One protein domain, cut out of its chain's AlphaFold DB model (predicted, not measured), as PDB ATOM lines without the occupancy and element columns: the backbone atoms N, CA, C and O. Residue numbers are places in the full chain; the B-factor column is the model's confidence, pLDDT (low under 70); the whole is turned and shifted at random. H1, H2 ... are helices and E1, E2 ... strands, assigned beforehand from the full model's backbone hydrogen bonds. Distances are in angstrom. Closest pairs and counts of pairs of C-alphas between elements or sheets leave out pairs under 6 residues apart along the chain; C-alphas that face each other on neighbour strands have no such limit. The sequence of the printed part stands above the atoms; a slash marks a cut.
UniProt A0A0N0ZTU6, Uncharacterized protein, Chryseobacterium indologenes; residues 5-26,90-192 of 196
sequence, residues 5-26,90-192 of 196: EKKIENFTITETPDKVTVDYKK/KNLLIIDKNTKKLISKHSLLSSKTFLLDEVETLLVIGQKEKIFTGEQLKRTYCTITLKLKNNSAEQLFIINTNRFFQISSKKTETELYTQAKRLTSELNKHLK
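This is residues 5 to 26 and 90 to 192 of the 196 residues of an uncharacterized protein of Chryseobacterium indologenes (UniProt A0A0N0ZTU6). A strongly twisted sheet of six strands, E1 to E6, is partly face to face with a second strongly twisted sheet, E7 to E9, and one long helix, H1, packs on one face of both. H1 runs along the strands, over E2 and E3 of the first sheet and over E7 and E8 of the second, and the long hairpin E7 and E8 reaches to one end of the longest axis. The printed part has 125 residues, with nine named strands followed by one named helix; the sheets' orders are E1 E2 E3 E4 E5 E6 and E7 E8 E9, each antiparallel. The class is mixed, helices and strands; the whole is compact, with a radius of gyration of the C-alphas of 15.4 A, and elongated, spanning 50 by 33 by 27 A.

E1, residues 5 to 8, E2, residues 11 to 15, and E3, residues 19 to 24, form a meander, each strand the antiparallel neighbour of the one before; N 6 and O 13 are 2.9 A apart and N 12 and O 23 2.8 A, within hydrogen-bond range. E4, residues 93 to 96, is the antiparallel neighbour of E3, with N 20 and O 95 at 2.9 A. E4, E5, residues 101 to 105, and E6, residues 111 to 115, form another meander, with N 94 and O 103 at 2.8 A and N 102 and O 114 at 2.8 A. E7, residues 119 to 130, E8, residues 138 to 148, and E9, residues 153 to 159, form a third, with N 123 and O 145 at 2.8 A and N 146 and O 154 at 2.8 A. The two sheets make a sandwich, two sheets face to face, 10.5 A centre to centre where they face each other; the closest C-alphas of E5 and E9 are those of Ser 104 and Leu 156, 5.9 A apart. H1, residues 170 to 190, has every O i to N i+4 pair within hydrogen-bond range. It makes two layers with each sheet, on one face of it: its height is 9.6 A over the first and 8.9 A over the second. Its closest C-alphas are Leu 183 to Ile 8 of E1, 6.9 A, and Thr 184 to Leu 122 of E7, 6.2 A.

E1 begins at C-alpha 5, (352.422, 312.638, 313.958). E7 is 31.6 A long and bends by 50 degrees at residue 122; E8 is 30.2 A long. H1, 30.8 A long, ends at C-alpha 190, (350.382, 320.665, 303.439).

The C-alphas of Pro 17 and Gly 134 are the farthest apart, 51.1 A. Residues 27 to 89 are not printed; C-alphas 26 and 90 are 9.9 A apart across the cut. Of the links printed whole, none is long. Confidence is under 70 at residues 107 to 109, 128 to 140, 160 to 173 and 192.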
ATOM      1  N   GLU A   5     350.996 312.388 313.754       83.75
ATOM      2  CA  GLU A   5     352.422 312.638 313.958       83.75
ATOM      3  C   GLU A   5     353.219 311.869 312.905       83.75
ATOM      4  O   GLU A   5     353.055 310.656 312.748       83.75
ATOM      5  N   LYS A   6     354.092 312.568 312.180       85.56
ATOM      6  CA  LYS A   6     354.994 311.964 311.200       85.56
ATOM      7  C   LYS A   6     356.434 312.313 311.532       85.56
ATOM      8  O   LYS A   6     356.804 313.482 311.602       85.56
ATOM      9  N   LYS A   7     357.260 311.284 311.711       83.25
ATOM     10  CA  LYS A   7     358.688 311.433 312.012       83.25
ATOM     11  C   LYS A   7     359.518 311.271 310.748       83.25
ATOM     12  O   LYS A   7     359.341 310.311 310.002       83.25
ATOM     13  N   ILE A   8     360.425 312.214 310.524       79.31
ATOM     14  CA  ILE A   8     361.434 312.199 309.465       79.31
ATOM     15  C   ILE A   8     362.785 312.415 310.148       79.31
ATOM     16  O   ILE A   8     363.239 313.551 310.304       79.31
ATOM     17  N   GLU A   9     363.420 311.319 310.569       80.69
ATOM     18  CA  GLU A   9     364.672 311.344 311.338       80.69
ATOM     19  C   GLU A   9     364.534 312.233 312.594       80.69
ATOM     20  O   GLU A   9     363.686 311.987 313.453       80.69
ATOM     21  N   ASN A  10     365.320 313.312 312.674       79.25
ATOM     22  CA  ASN A  10     365.288 314.283 313.763       79.25
ATOM     23  C   ASN A  10     364.163 315.323 313.638       79.25
ATOM     24  O   ASN A  10     364.065 316.191 314.496       79.25
ATOM     25  N   PHE A  11     363.318 315.277 312.607       82.62
ATOM     26  CA  PHE A  11     362.178 316.184 312.471       82.62
ATOM     27  C   PHE A  11     360.871 315.468 312.783       82.62
ATOM     28  O   PHE A  11     360.643 314.338 312.356       82.62
ATOM     29  N   THR A  12     359.996 316.139 313.518       84.75
ATOM     30  CA  THR A  12     358.635 315.676 313.793       84.75
ATOM     31  C   THR A  12     357.665 316.683 313.203       84.75
ATOM     32  O   THR A  12     357.717 317.866 313.532       84.75
ATOM     33  N   ILE A  13     356.811 316.215 312.299       85.88
ATOM     34  CA  ILE A  13     355.706 316.986 311.740       85.88
ATOM     35  C   ILE A  13     354.461 316.589 312.521       85.88
ATOM     36  O   ILE A  13     354.049 315.427 312.482       85.88
ATOM     37  N   THR A  14     353.874 317.547 313.227       87.69
ATOM     38  CA  THR A  14     352.624 317.348 313.957       87.69
ATOM     39  C   THR A  14     351.512 318.055 313.205       87.69
ATOM     40  O   THR A  14     351.536 319.275 313.040       87.69
ATOM     41  N   GLU A  15     350.531 317.290 312.736       86.31
ATOM     42  CA  GLU A  15     349.341 317.818 312.088       86.31
ATOM     43  C   GLU A  15     348.155 317.805 313.050       86.31
ATOM     44  O   GLU A  15     347.735 316.769 313.576       86.31
ATOM     45  N   THR A  16     347.585 318.990 313.224       85.19
ATOM     46  CA  THR A  16     346.299 319.215 313.874       85.19
ATOM     47  C   THR A  16     345.317 319.809 312.855       85.19
ATOM     48  O   THR A  16     345.740 320.261 311.781       85.19
ATOM     49  N   PRO A  17     344.005 319.818 313.150       81.69
ATOM     50  CA  PRO A  17     343.008 320.405 312.254       81.69
ATOM     51  C   PRO A  17     343.324 321.861 311.887       81.69
ATOM     52  O   PRO A  17     343.191 322.233 310.725       81.69
ATOM     53  N   ASP A  18     343.845 322.628 312.847       84.69
ATOM     54  CA  ASP A  18     344.077 324.070 312.716       84.69
ATOM     55  C   ASP A  18     345.487 324.432 312.230       84.69
ATOM     56  O   ASP A  18     345.695 325.480 311.619       84.69
ATOM     57  N   LYS A  19     346.487 323.584 312.497       89.00
ATOM     58  CA  LYS A  19     347.891 323.896 312.195       89.00
ATOM     59  C   LYS A  19     348.752 322.670 311.921       89.00
ATOM     60  O   LYS A  19     348.501 321.586 312.451       89.00
ATOM     61  N   VAL A  20     349.816 322.877 311.151       86.88
ATOM     62  CA  VAL A  20     350.927 321.928 310.979       86.88
ATOM     63  C   VAL A  20     352.177 322.539 311.596       86.88
ATOM     64  O   VAL A  20     352.533 323.668 311.261       86.88
ATOM     65  N   THR A  21     352.846 321.817 312.491       88.44
ATOM     66  CA  THR A  21     354.088 322.275 313.127       88.44
ATOM     67  C   THR A  21     355.248 321.353 312.792       88.44
ATOM     68  O   THR A  21     355.092 320.135 312.739       88.44
ATOM     69  N   VAL A  22     356.423 321.943 312.578       86.31
ATOM     70  CA  VAL A  22     357.687 321.224 312.416       86.31
ATOM     71  C   VAL A  22     358.539 321.453 313.649       86.31
ATOM     72  O   VAL A  22     358.944 322.581 313.941       86.31
ATOM     73  N   ASP A  23     358.843 320.365 314.337       86.12
ATOM     74  CA  ASP A  23     359.748 320.330 315.474       86.12
ATOM     75  C   ASP A  23     361.041 319.621 315.080       86.12
ATOM     76  O   ASP A  23     361.033 318.648 314.324       86.12
ATOM     77  N   TYR A  24     362.164 320.088 315.612       82.00
ATOM     78  CA  TYR A  24     363.451 319.417 315.505       82.00
ATOM     79  C   TYR A  24     363.815 318.808 316.850       82.00
ATOM     80  O   TYR A  24     363.870 319.495 317.860       82.00
ATOM     81  N   LYS A  25     364.114 317.518 316.887       78.81
ATOM     82  CA  LYS A  25     364.621 316.840 318.071       78.81
ATOM     83  C   LYS A  25     366.144 316.931 318.075       78.81
ATOM     84  O   LYS A  25     366.810 316.283 317.271       78.81
ATOM     85  N   LYS A  26     366.695 317.718 319.006       70.38
ATOM     86  CA  LYS A  26     368.144 317.746 319.258       70.38
ATOM     87  C   LYS A  26     368.624 316.351 319.654       70.38
ATOM     88  O   LYS A  26     368.062 315.731 320.559       70.38
ATOM     89  N   LYS A  90     361.577 323.637 319.028       78.25
ATOM     90  CA  LYS A  90     360.138 323.491 318.824       78.25
ATOM     91  C   LYS A  90     359.606 324.607 317.944       78.25
ATOM     92  O   LYS A  90     360.055 325.751 318.072       78.25
ATOM     93  N   ASN A  91     358.605 324.278 317.139       81.81
ATOM     94  CA  ASN A  91     357.892 325.174 316.245       81.81
ATOM     95  C   ASN A  91     358.842 325.935 315.310       81.81
ATOM     96  O   ASN A  91     358.759 327.158 315.199       81.81
ATOM     97  N   LEU A  92     359.768 325.214 314.670       83.75
ATOM     98  CA  LEU A  92     360.661 325.783 313.654       83.75
ATOM     99  C   LEU A  92     359.862 326.397 312.509       83.75
ATOM    100  O   LEU A  92     360.192 327.475 312.017       83.75
ATOM    101  N   LEU A  93     358.800 325.701 312.118       86.81
ATOM    102  CA  LEU A  93     357.860 326.142 311.110       86.81
ATOM    103  C   LEU A  93     356.446 325.839 311.594       86.81
ATOM    104  O   LEU A  93     356.178 324.735 312.068       86.81
ATOM    105  N   ILE A  94     355.554 326.813 311.473       88.12
ATOM    106  CA  ILE A  94     354.131 326.675 311.773       88.12
ATOM    107  C   ILE A  94     353.360 327.090 310.526       88.12
ATOM    108  O   ILE A  94     353.498 328.217 310.058       88.12
ATOM    109  N   ILE A  95     352.540 326.189 310.006       87.75
ATOM    110  CA  ILE A  95     351.534 326.487 308.988       87.75
ATOM    111  C   ILE A  95     350.206 326.588 309.724       87.75
ATOM    112  O   ILE A  95     349.664 325.573 310.160       87.75
ATOM    113  N   ASP A  96     349.704 327.803 309.891       86.94
ATOM    114  CA  ASP A  96     348.391 328.059 310.470       86.94
ATOM    115  C   ASP A  96     347.347 328.085 309.347       86.94
ATOM    116  O   ASP A  96     347.349 328.974 308.488       86.94
ATOM    117  N   LYS A  97     346.471 327.074 309.339       83.19
ATOM    118  CA  LYS A  97     345.428 326.904 308.319       83.19
ATOM    119  C   LYS A  97     344.284 327.901 308.519       83.19
ATOM    120  O   LYS A  97     343.660 328.292 307.536       83.19
ATOM    121  N   ASN A  98     344.044 328.342 309.755       84.62
ATOM    122  CA  ASN A  98     342.951 329.251 310.099       84.62
ATOM    123  C   ASN A  98     343.301 330.693 309.733       84.62
ATOM    124  O   ASN A  98     342.500 331.392 309.115       84.62
ATOM    125  N   THR A  99     344.517 331.133 310.066       85.00
ATOM    126  CA  THR A  99     344.974 332.500 309.754       85.00
ATOM    127  C   THR A  99     345.644 332.628 308.388       85.00
ATOM    128  O   THR A  99     346.013 333.734 307.994       85.00
ATOM    129  N   LYS A 100     345.788 331.513 307.659       86.50
ATOM    130  CA  LYS A 100     346.495 331.402 306.376       86.50
ATOM    131  C   LYS A 100     347.922 331.966 306.416       86.50
ATOM    132  O   LYS A 100     348.358 332.665 305.498       86.50
ATOM    133  N   LYS A 101     348.663 331.669 307.483       89.56
ATOM    134  CA  LYS A 101     350.020 332.189 307.704       89.56
ATOM    135  C   LYS A 101     351.043 331.072 307.845       89.56
ATOM    136  O   LYS A 101     350.785 330.036 308.451       89.56
ATOM    137  N   LEU A 102     352.230 331.332 307.317       87.75
ATOM    138  CA  LEU A 102     353.436 330.554 307.532       87.75
ATOM    139  C   LEU A 102     354.344 331.319 308.492       87.75
ATOM    140  O   LEU A 102     354.844 332.391 308.160       87.75
ATOM    141  N   ILE A 103     354.577 330.774 309.678       88.50
ATOM    142  CA  ILE A 103     355.449 331.373 310.687       88.50
ATOM    143  C   ILE A 103     356.732 330.551 310.749       88.50
ATOM    144  O   ILE A 103     356.703 329.354 311.033       88.50
ATOM    145  N   SER A 104     357.862 331.200 310.495       86.94
ATOM    146  CA  SER A 104     359.199 330.620 310.572       86.94
ATOM    147  C   SER A 104     359.936 331.174 311.775       86.94
ATOM    148  O   SER A 104     360.064 332.391 311.929       86.94
ATOM    149  N   LYS A 105     360.443 330.292 312.633       82.81
ATOM    150  CA  LYS A 105     361.164 330.680 313.842       82.81
ATOM    151  C   LYS A 105     362.672 330.583 313.617       82.81
ATOM    152  O   LYS A 105     363.225 329.494 313.503       82.81
ATOM    153  N   HIS A 106     363.342 331.734 313.595       71.88
ATOM    154  CA  HIS A 106     364.791 331.822 313.381       71.88
ATOM    155  C   HIS A 106     365.588 331.704 314.679       71.88
ATOM    156  O   HIS A 106     366.662 331.104 314.707       71.88
ATOM    157  N   SER A 107     365.064 332.269 315.764       69.25
ATOM    158  CA  SER A 107     365.656 332.190 317.099       69.25
ATOM    159  C   SER A 107     364.559 331.991 318.141       69.25
ATOM    160  O   SER A 107     363.373 332.032 317.821       69.25
ATOM    161  N   LEU A 108     364.916 331.787 319.410       66.25
ATOM    162  CA  LEU A 108     363.912 331.696 320.478       66.25
ATOM    163  C   LEU A 108     362.996 332.927 320.562       66.25
ATOM    164  O   LEU A 108     361.839 332.763 320.948       66.25
ATOM    165  N   LEU A 109     363.499 334.096 320.150       68.44
ATOM    166  CA  LEU A 109     362.846 335.403 320.264       68.44
ATOM    167  C   LEU A 109     362.430 336.015 318.917       68.44
ATOM    168  O   LEU A 109     361.661 336.967 318.904       68.44
ATOM    169  N   SER A 110     362.932 335.500 317.791       76.19
ATOM    170  CA  SER A 110     362.659 336.045 316.459       76.19
ATOM    171  C   SER A 110     361.913 335.039 315.589       76.19
ATOM    172  O   SER A 110     362.348 333.897 315.404       76.19
ATOM    173  N   SER A 111     360.802 335.500 315.023       84.50
ATOM    174  CA  SER A 111     360.006 334.783 314.035       84.50
ATOM    175  C   SER A 111     359.646 335.703 312.877       84.50
ATOM    176  O   SER A 111     359.243 336.844 313.099       84.50
ATOM    177  N   LYS A 112     359.739 335.189 311.654       87.12
ATOM    178  CA  LYS A 112     359.183 335.826 310.460       87.12
ATOM    179  C   LYS A 112     357.836 335.192 310.136       87.12
ATOM    180  O   LYS A 112     357.665 333.988 310.313       87.12
ATOM    181  N   THR A 113     356.896 335.998 309.663       88.31
ATOM    182  CA  THR A 113     355.574 335.527 309.239       88.31
ATOM    183  C   THR A 113     355.363 335.883 307.780       88.31
ATOM    184  O   THR A 113     355.650 337.007 307.380       88.31
ATOM    185  N   PHE A 114     354.842 334.935 307.013       87.75
ATOM    186  CA  PHE A 114     354.529 335.064 305.597       87.75
ATOM    187  C   PHE A 114     353.067 334.677 305.372       87.75
ATOM    188  O   PHE A 114     352.540 333.805 306.070       87.75
ATOM    189  N   LEU A 115     352.393 335.311 304.417       88.00
ATOM    190  CA  LEU A 115     351.042 334.912 304.024       88.00
ATOM    191  C   LEU A 115     351.124 333.690 303.111       88.00
ATOM    192  O   LEU A 115     351.914 333.681 302.172       88.00
ATOM    193  N   LEU A 116     350.302 332.666 303.356       84.75
ATOM    194  CA  LEU A 116     350.308 331.442 302.540       84.75
ATOM    195  C   LEU A 116     350.003 331.724 301.066       84.75
ATOM    196  O   LEU A 116     350.557 331.064 300.195       84.75
ATOM    197  N   ASP A 117     349.181 332.736 300.791       84.94
ATOM    198  CA  ASP A 117     348.811 333.128 299.432       84.94
ATOM    199  C   ASP A 117     349.993 333.719 298.639       84.94
ATOM    200  O   ASP A 117     349.963 333.716 297.407       84.94
ATOM    201  N   GLU A 118     351.042 334.196 299.313       86.19
ATOM    202  CA  GLU A 118     352.270 334.717 298.693       86.19
ATOM    203  C   GLU A 118     353.326 333.632 298.480       86.19
ATOM    204  O   GLU A 118     354.298 333.850 297.752       86.19
ATOM    205  N   VAL A 119     353.145 332.458 299.089       85.12
ATOM    206  CA  VAL A 119     354.083 331.346 298.979       85.12
ATOM    207  C   VAL A 119     353.871 330.610 297.662       85.12
ATOM    208  O   VAL A 119     352.763 330.197 297.332       85.12
ATOM    209  N   GLU A 120     354.953 330.425 296.907       85.00
ATOM    210  CA  GLU A 120     354.955 329.652 295.665       85.00
ATOM    211  C   GLU A 120     355.401 328.210 295.914       85.00
ATOM    212  O   GLU A 120     354.718 327.271 295.517       85.00
ATOM    213  N   THR A 121     356.546 328.013 296.573       85.19
ATOM    214  CA  THR A 121     357.081 326.676 296.872       85.19
ATOM    215  C   THR A 121     358.169 326.734 297.942       85.19
ATOM    216  O   THR A 121     358.797 327.771 298.167       85.19
ATOM    217  N   LEU A 122     358.418 325.605 298.602       86.38
ATOM    218  CA  LEU A 122     359.614 325.396 299.409       86.38
ATOM    219  C   LEU A 122     360.690 324.688 298.584       86.38
ATOM    220  O   LEU A 122     360.439 323.656 297.961       86.38
ATOM    221  N   LEU A 123     361.913 325.208 298.648       86.88
ATOM    222  CA  LEU A 123     363.088 324.683 297.961       86.88
ATOM    223  C   LEU A 123     364.148 324.225 298.961       86.88
ATOM    224  O   LEU A 123     364.297 324.791 300.045       86.88
ATOM    225  N   VAL A 124     364.929 323.223 298.562       84.06
ATOM    226  CA  VAL A 124     366.124 322.788 299.293       84.06
ATOM    227  C   VAL A 124     367.357 323.286 298.560       84.06
ATOM    228  O   VAL A 124     367.627 322.848 297.442       84.06
ATOM    229  N   ILE A 125     368.140 324.142 299.211       81.50
ATOM    230  CA  ILE A 125     369.416 324.625 298.677       81.50
ATOM    231  C   ILE A 125     370.551 324.029 299.509       81.50
ATOM    232  O   ILE A 125     370.665 324.281 300.712       81.50
ATOM    233  N   GLY A 126     371.389 323.214 298.865       75.06
ATOM    234  CA  GLY A 126     372.626 322.710 299.453       75.06
ATOM    235  C   GLY A 126     373.713 323.780 299.399       75.06
ATOM    236  O   GLY A 126     373.984 324.333 298.336       75.06
ATOM    237  N   GLN A 127     374.343 324.066 300.532       71.62
ATOM    238  CA  GLN A 127     375.441 325.018 300.644       71.62
ATOM    239  C   GLN A 127     376.705 324.316 301.141       71.62
ATOM    240  O   GLN A 127     376.659 323.454 302.024       71.62
ATOM    241  N   LYS A 128     377.841 324.695 300.548       69.12
ATOM    242  CA  LYS A 128     379.179 324.211 300.905       69.12
ATOM    243  C   LYS A 128     379.998 325.391 301.397       69.12
ATOM    244  O   LYS A 128     380.359 326.266 300.620       69.12
ATOM    245  N   GLU A 129     380.296 325.401 302.684       64.06
ATOM    246  CA  GLU A 129     381.100 326.431 303.333       64.06
ATOM    247  C   GLU A 129     382.502 325.870 303.600       64.06
ATOM    248  O   GLU A 129     382.657 324.789 304.176       64.06
ATOM    249  N   LYS A 130     383.541 326.578 303.149       56.44
ATOM    250  CA  LYS A 130     384.927 326.257 303.512       56.44
ATOM    251  C   LYS A 130     385.196 326.872 304.882       56.44
ATOM    252  O   LYS A 130     385.074 328.081 305.026       56.44
ATOM    253  N   ILE A 131     385.539 326.049 305.874       58.00
ATOM    254  CA  ILE A 131     385.836 326.549 307.228       58.00
ATOM    255  C   ILE A 131     387.302 327.006 307.328       58.00
ATOM    256  O   ILE A 131     387.604 327.927 308.075       58.00
ATOM    257  N   PHE A 132     388.208 326.392 306.557       47.59
ATOM    258  CA  PHE A 132     389.635 326.721 306.552       47.59
ATOM    259  C   PHE A 132     390.178 326.907 305.132       47.59
ATOM    260  O   PHE A 132     389.720 326.269 304.179       47.59
ATOM    261  N   THR A 133     391.188 327.767 305.007       43.50
ATOM    262  CA  THR A 133     391.985 327.986 303.795       43.50
ATOM    263  C   THR A 133     392.898 326.772 303.565       43.50
ATOM    264  O   THR A 133     394.052 326.749 303.969       43.50
ATOM    265  N   GLY A 134     392.338 325.708 302.986       51.16
ATOM    266  CA  GLY A 134     393.016 324.443 302.686       51.16
ATOM    267  C   GLY A 134     392.008 323.354 302.302       51.16
ATOM    268  O   GLY A 134     390.823 323.457 302.618       51.16
ATOM    269  N   GLU A 135     392.436 322.312 301.587       52.47
ATOM    270  CA  GLU A 135     391.526 321.341 300.949       52.47
ATOM    271  C   GLU A 135     390.706 320.446 301.900       52.47
ATOM    272  O   GLU A 135     389.801 319.747 301.443       52.47
ATOM    273  N   GLN A 136     390.953 320.461 303.211       51.31
ATOM    274  CA  GLN A 136     390.554 319.335 304.065       51.31
ATOM    275  C   GLN A 136     389.254 319.512 304.868       51.31
ATOM    276  O   GLN A 136     388.673 318.508 305.279       51.31
ATOM    277  N   LEU A 137     388.723 320.730 305.053       54.25
ATOM    278  CA  LEU A 137     387.535 320.950 305.899       54.25
ATOM    279  C   LEU A 137     386.434 321.749 305.189       54.25
ATOM    280  O   LEU A 137     386.421 322.983 305.171       54.25
ATOM    281  N   LYS A 138     385.473 321.006 304.629       59.00
ATOM    282  CA  LYS A 138     384.249 321.533 304.017       59.00
ATOM    283  C   LYS A 138     383.059 321.205 304.905       59.00
ATOM    284  O   LYS A 138     382.871 320.066 305.324       59.00
ATOM    285  N   ARG A 139     382.232 322.206 305.175       62.50
ATOM    286  CA  ARG A 139     380.958 322.052 305.863       62.50
ATOM    287  C   ARG A 139     379.849 322.065 304.835       62.50
ATOM    288  O   ARG A 139     379.655 323.065 304.150       62.50
ATOM    289  N   THR A 140     379.094 320.982 304.772       67.50
ATOM    290  CA  THR A 140     377.893 320.925 303.944       67.50
ATOM    291  C   THR A 140     376.668 321.115 304.825       67.50
ATOM    292  O   THR A 140     376.556 320.503 305.887       67.50
ATOM    293  N   TYR A 141     375.753 321.986 304.424       72.56
ATOM    294  CA  TYR A 141     374.446 322.125 305.061       72.56
ATOM    295  C   TYR A 141     373.364 322.335 304.015       72.56
ATOM    296  O   TYR A 141     373.629 322.858 302.939       72.56
ATOM    297  N   CYS A 142     372.139 321.931 304.331       76.31
ATOM    298  CA  CYS A 142     370.984 322.242 303.502       76.31
ATOM    299  C   CYS A 142     370.195 323.382 304.141       76.31
ATOM    300  O   CYS A 142     370.104 323.483 305.361       76.31
ATOM    301  N   THR A 143     369.621 324.246 303.324       82.00
ATOM    302  CA  THR A 143     368.693 325.297 303.746       82.00
ATOM    303  C   THR A 143     367.336 325.002 303.137       82.00
ATOM    304  O   THR A 143     367.261 324.695 301.945       82.00
ATOM    305  N   ILE A 144     366.273 325.075 303.941       85.19
ATOM    306  CA  ILE A 144     364.927 325.188 303.380       85.19
ATOM    307  C   ILE A 144     364.684 326.666 303.122       85.19
ATOM    308  O   ILE A 144     364.763 327.486 304.040       85.19
ATOM    309  N   THR A 145     364.408 326.987 301.868       86.88
ATOM    310  CA  THR A 145     364.154 328.343 301.392       86.88
ATOM    311  C   THR A 145     362.720 328.425 300.901       86.88
ATOM    312  O   THR A 145     362.246 327.539 300.193       86.88
ATOM    313  N   LEU A 146     362.028 329.478 301.297       89.06
ATOM    314  CA  LEU A 146     360.712 329.843 300.811       89.06
ATOM    315  C   LEU A 146     360.872 330.648 299.530       89.06
ATOM    316  O   LEU A 146     361.519 331.693 299.551       89.06
ATOM    317  N   LYS A 147     360.279 330.185 298.434       88.00
ATOM    318  CA  LYS A 147     360.115 330.991 297.228       88.00
ATOM    319  C   LYS A 147     358.742 331.655 297.274       88.00
ATOM    320  O   LYS A 147     357.725 330.975 297.426       88.00
ATOM    321  N   LEU A 148     358.732 332.977 297.181       87.75
ATOM    322  CA  LEU A 148     357.528 333.799 297.149       87.75
ATOM    323  C   LEU A 148     357.159 334.132 295.696       87.75
ATOM    324  O   LEU A 148     358.026 334.206 294.825       87.75
ATOM    325  N   LYS A 149     355.875 334.393 295.434       86.56
ATOM    326  CA  LYS A 149     355.343 334.700 294.087       86.56
ATOM    327  C   LYS A 149     355.956 335.943 293.441       86.56
ATOM    328  O   LYS A 149     355.989 336.050 292.223       86.56
ATOM    329  N   ASN A 150     356.468 336.872 294.245       86.25
ATOM    330  CA  ASN A 150     357.222 338.041 293.780       86.25
ATOM    331  C   ASN A 150     358.661 337.695 293.334       86.25
ATOM    332  O   ASN A 150     359.479 338.593 293.147       86.25
ATOM    333  N   ASN A 151     358.976 336.403 293.198       80.44
ATOM    334  CA  ASN A 151     360.281 335.861 292.836       80.44
ATOM    335  C   ASN A 151     361.390 336.111 293.876       80.44
ATOM    336  O   ASN A 151     362.563 335.854 293.602       80.44
ATOM    337  N   SER A 152     361.036 336.583 295.075       87.88
ATOM    338  CA  SER A 152     361.973 336.663 296.195       87.88
ATOM    339  C   SER A 152     362.113 335.308 296.890       87.88
ATOM    340  O   SER A 152     361.196 334.479 296.892       87.88
ATOM    341  N   ALA A 153     363.292 335.072 297.460       85.56
ATOM    342  CA  ALA A 153     363.618 333.846 298.168       85.56
ATOM    343  C   ALA A 153     364.066 334.183 299.591       85.56
ATOM    344  O   ALA A 153     364.982 334.980 299.790       85.56
ATOM    345  N   GLU A 154     363.429 333.564 300.577       85.19
ATOM    346  CA  GLU A 154     363.696 333.795 301.994       85.19
ATOM    347  C   GLU A 154     364.097 332.487 302.663       85.19
ATOM    348  O   GLU A 154     363.389 331.480 302.614       85.19
ATOM    349  N   GLN A 155     365.265 332.477 303.293       83.88
ATOM    350  CA  GLN A 155     365.727 331.307 304.023       83.88
ATOM    351  C   GLN A 155     364.848 331.117 305.260       83.88
ATOM    352  O   GLN A 155     364.713 332.046 306.044       83.88
ATOM    353  N   LEU A 156     364.298 329.919 305.475       82.38
ATOM    354  CA  LEU A 156     363.474 329.614 306.650       82.38
ATOM    355  C   LEU A 156     364.329 329.064 307.788       82.38
ATOM    356  O   LEU A 156     364.435 329.663 308.855       82.38
ATOM    357  N   PHE A 157     364.989 327.932 307.550       79.25
ATOM    358  CA  PHE A 157     365.879 327.317 308.529       79.25
ATOM    359  C   PHE A 157     366.911 326.404 307.867       79.25
ATOM    360  O   PHE A 157     366.815 326.031 306.695       79.25
ATOM    361  N   ILE A 158     367.944 326.071 308.640       76.19
ATOM    362  CA  ILE A 158     369.091 325.284 308.194       76.19
ATOM    363  C   ILE A 158     368.936 323.850 308.692       76.19
ATOM    364  O   ILE A 158     368.845 323.611 309.894       76.19
ATOM    365  N   ILE A 159     368.978 322.894 307.771       72.62
ATOM    366  CA  ILE A 159     369.095 321.466 308.043       72.62
ATOM    367  C   ILE A 159     370.586 321.118 308.051       72.62
ATOM    368  O   ILE A 159     371.196 320.828 307.018       72.62
ATOM    369  N   ASN A 160     371.198 321.197 309.232       66.38
ATOM    370  CA  ASN A 160     372.474 320.548 309.517       66.38
ATOM    371  C   ASN A 160     372.622 320.337 311.028       66.38
ATOM    372  O   ASN A 160     372.746 321.304 311.781       66.38
ATOM    373  N   THR A 161     372.644 319.072 311.436       53.91
ATOM    374  CA  THR A 161     372.779 318.636 312.830       53.91
ATOM    375  C   THR A 161     374.246 318.422 313.223       53.91
ATOM    376  O   THR A 161     374.629 318.652 314.360       53.91
ATOM    377  N   ASN A 162     375.127 318.111 312.268       51.34
ATOM    378  CA  ASN A 162     376.546 317.831 312.501       51.34
ATOM    379  C   ASN A 162     377.422 319.004 312.038       51.34
ATOM    380  O   ASN A 162     378.236 318.908 311.119       51.34
ATOM    381  N   ARG A 163     377.239 320.161 312.675       50.12
ATOM    382  CA  ARG A 163     377.885 321.429 312.301       50.12
ATOM    383  C   ARG A 163     379.364 321.551 312.695       50.12
ATOM    384  O   ARG A 163     379.870 322.674 312.700       50.12
ATOM    385  N   PHE A 164     380.045 320.451 312.991       41.41
ATOM    386  CA  PHE A 164     381.453 320.447 313.359       41.41
ATOM    387  C   PHE A 164     382.181 319.302 312.664       41.41
ATOM    388  O   PHE A 164     381.944 318.134 312.947       41.41
ATOM    389  N   PHE A 165     383.032 319.694 311.715       45.38
ATOM    390  CA  PHE A 165     384.095 318.890 311.116       45.38
ATOM    391  C   PHE A 165     383.671 317.492 310.660       45.38
ATOM    392  O   PHE A 165     383.982 316.481 311.282       45.38
ATOM    393  N   GLN A 166     382.995 317.428 309.515       46.19
ATOM    394  CA  GLN A 166     382.911 316.175 308.781       46.19
ATOM    395  C   GLN A 166     384.068 316.118 307.791       46.19
ATOM    396  O   GLN A 166     384.194 316.976 306.916       46.19
ATOM    397  N   ILE A 167     384.905 315.090 307.925       44.81
ATOM    398  CA  ILE A 167     385.743 314.619 306.822       44.81
ATOM    399  C   ILE A 167     384.771 314.361 305.673       44.81
ATOM    400  O   ILE A 167     383.839 313.582 305.847       44.81
ATOM    401  N   SER A 168     384.936 315.098 304.573       52.59
ATOM    402  CA  SER A 168     384.020 315.196 303.427       52.59
ATOM    403  C   SER A 168     383.471 313.833 302.972       52.59
ATOM    404  O   SER A 168     383.989 313.202 302.055       52.59
ATOM    405  N   SER A 169     382.402 313.375 303.615       58.56
ATOM    406  CA  SER A 169     381.747 312.106 303.333       58.56
ATOM    407  C   SER A 169     380.622 312.398 302.353       58.56
ATOM    408  O   SER A 169     379.586 312.955 302.722       58.56
ATOM    409  N   LYS A 170     380.819 312.020 301.082       64.62
ATOM    410  CA  LYS A 170     379.771 312.117 300.048       64.62
ATOM    411  C   LYS A 170     378.465 311.457 300.513       64.62
ATOM    412  O   LYS A 170     377.393 311.978 300.236       64.62
ATOM    413  N   LYS A 171     378.564 310.361 301.276       65.81
ATOM    414  CA  LYS A 171     377.423 309.629 301.841       65.81
ATOM    415  C   LYS A 171     376.569 310.514 302.754       65.81
ATOM    416  O   LYS A 171     375.356 310.577 302.587       65.81
ATOM    417  N   THR A 172     377.203 311.257 303.656       67.88
ATOM    418  CA  THR A 172     376.501 312.109 304.628       67.88
ATOM    419  C   THR A 172     375.876 313.338 303.971       67.88
ATOM    420  O   THR A 172     374.792 313.770 304.358       67.88
ATOM    421  N   GLU A 173     376.508 313.873 302.922       69.31
ATOM    422  CA  GLU A 173     375.914 314.916 302.078       69.31
ATOM    423  C   GLU A 173     374.638 314.416 301.375       69.31
ATOM    424  O   GLU A 173     373.613 315.100 301.397       69.31
ATOM    425  N   THR A 174     374.667 313.209 300.800       74.12
ATOM    426  CA  THR A 174     373.493 312.607 300.148       74.12
ATOM    427  C   THR A 174     372.362 312.311 301.135       74.12
ATOM    428  O   THR A 174     371.198 312.555 300.814       74.12
ATOM    429  N   GLU A 175     372.680 311.836 302.341       76.56
ATOM    430  CA  GLU A 175     371.699 311.585 303.406       76.56
ATOM    431  C   GLU A 175     371.015 312.883 303.857       76.56
ATOM    432  O   GLU A 175     369.784 312.952 303.867       76.56
ATOM    433  N   LEU A 176     371.790 313.944 304.119       76.06
ATOM    434  CA  LEU A 176     371.261 315.268 304.474       76.06
ATOM    435  C   LEU A 176     370.335 315.824 303.390       76.06
ATOM    436  O   LEU A 176     369.252 316.329 303.686       76.06
ATOM    437  N   TYR A 177     370.742 315.714 302.126       78.94
ATOM    438  CA  TYR A 177     369.944 316.202 301.008       78.94
ATOM    439  C   TYR A 177     368.664 315.380 300.815       78.94
ATOM    440  O   TYR A 177     367.594 315.939 300.572       78.94
ATOM    441  N   THR A 178     368.740 314.060 300.993       81.31
ATOM    442  CA  THR A 178     367.572 313.166 300.965       81.31
ATOM    443  C   THR A 178     366.585 313.507 302.076       81.31
ATOM    444  O   THR A 178     365.383 313.616 301.824       81.31
ATOM    445  N   GLN A 179     367.081 313.721 303.294       80.94
ATOM    446  CA  GLN A 179     366.266 314.110 304.441       80.94
ATOM    447  C   GLN A 179     365.577 315.456 304.194       80.94
ATOM    448  O   GLN A 179     364.365 315.572 304.383       80.94
ATOM    449  N   ALA A 180     366.326 316.447 303.710       82.25
ATOM    450  CA  ALA A 180     365.797 317.762 303.375       82.25
ATOM    451  C   ALA A 180     364.720 317.686 302.287       82.25
ATOM    452  O   ALA A 180     363.638 318.239 302.460       82.25
ATOM    453  N   LYS A 181     364.962 316.930 301.209       84.69
ATOM    454  CA  LYS A 181     363.974 316.711 300.142       84.69
ATOM    455  C   LYS A 181     362.694 316.053 300.649       84.69
ATOM    456  O   LYS A 181     361.608 316.480 300.266       84.69
ATOM    457  N   ARG A 182     362.801 315.035 301.510       85.81
ATOM    458  CA  ARG A 182     361.631 314.372 302.116       85.81
ATOM    459  C   ARG A 182     360.821 315.344 302.970       85.81
ATOM    460  O   ARG A 182     359.604 315.395 302.822       85.81
ATOM    461  N   LEU A 183     361.489 316.138 303.808       85.06
ATOM    462  CA  LEU A 183     360.844 317.149 304.645       85.06
ATOM    463  C   LEU A 183     360.133 318.213 303.796       85.06
ATOM    464  O   LEU A 183     358.949 318.465 303.996       85.06
ATOM    465  N   THR A 184     360.819 318.782 302.807       85.88
ATOM    466  CA  THR A 184     360.253 319.789 301.896       85.88
ATOM    467  C   THR A 184     359.080 319.246 301.084       85.88
ATOM    468  O   THR A 184     358.066 319.926 300.958       85.88
ATOM    469  N   SER A 185     359.172 318.010 300.584       86.06
ATOM    470  CA  SER A 185     358.083 317.365 299.840       86.06
ATOM    471  C   SER A 185     356.820 317.209 300.686       86.06
ATOM    472  O   SER A 185     355.726 317.485 300.201       86.06
ATOM    473  N   GLU A 186     356.953 316.811 301.953       85.31
ATOM    474  CA  GLU A 186     355.813 316.700 302.870       85.31
ATOM    475  C   GLU A 186     355.230 318.071 303.231       85.31
ATOM    476  O   GLU A 186     354.014 318.237 303.234       85.31
ATOM    477  N   LEU A 187     356.072 319.081 303.456       84.94
ATOM    478  CA  LEU A 187     355.594 320.438 303.725       84.94
ATOM    479  C   LEU A 187     354.863 321.047 302.523       84.94
ATOM    480  O   LEU A 187     353.809 321.652 302.706       84.94
ATOM    481  N   ASN A 188     355.349 320.818 301.301       85.88
ATOM    482  CA  ASN A 188     354.667 321.260 300.083       85.88
ATOM    483  C   ASN A 188     353.275 320.610 299.925       85.88
ATOM    484  O   ASN A 188     352.353 321.305 299.499       85.88
ATOM    485  N   LYS A 189     353.063 319.351 300.370       84.75
ATOM    486  CA  LYS A 189     351.709 318.741 300.432       84.75
ATOM    487  C   LYS A 189     350.766 319.567 301.288       84.75
ATOM    488  O   LYS A 189     349.648 319.862 300.873       84.75
ATOM    489  N   HIS A 190     351.212 319.928 302.488       80.00
ATOM    490  CA  HIS A 190     350.382 320.665 303.439       80.00
ATOM    491  C   HIS A 190     350.113 322.100 302.988       80.00
ATOM    492  O   HIS A 190     349.049 322.639 303.284       80.00
ATOM    493  N   LEU A 191     351.040 322.694 302.237       77.19
ATOM    494  CA  LEU A 191     350.858 324.008 301.632       77.19
ATOM    495  C   LEU A 191     349.969 323.968 300.371       77.19
ATOM    496  O   LEU A 191     349.617 325.027 299.860       77.19
ATOM    497  N   LYS A 192     349.576 322.776 299.885       68.75
ATOM    498  CA  LYS A 192     348.875 322.568 298.599       68.75
ATOM    499  C   LYS A 192     349.605 323.217 297.414       68.75
ATOM    500  O   LYS A 192     348.973 323.636 296.448       68.75
TER     501      LYS A 192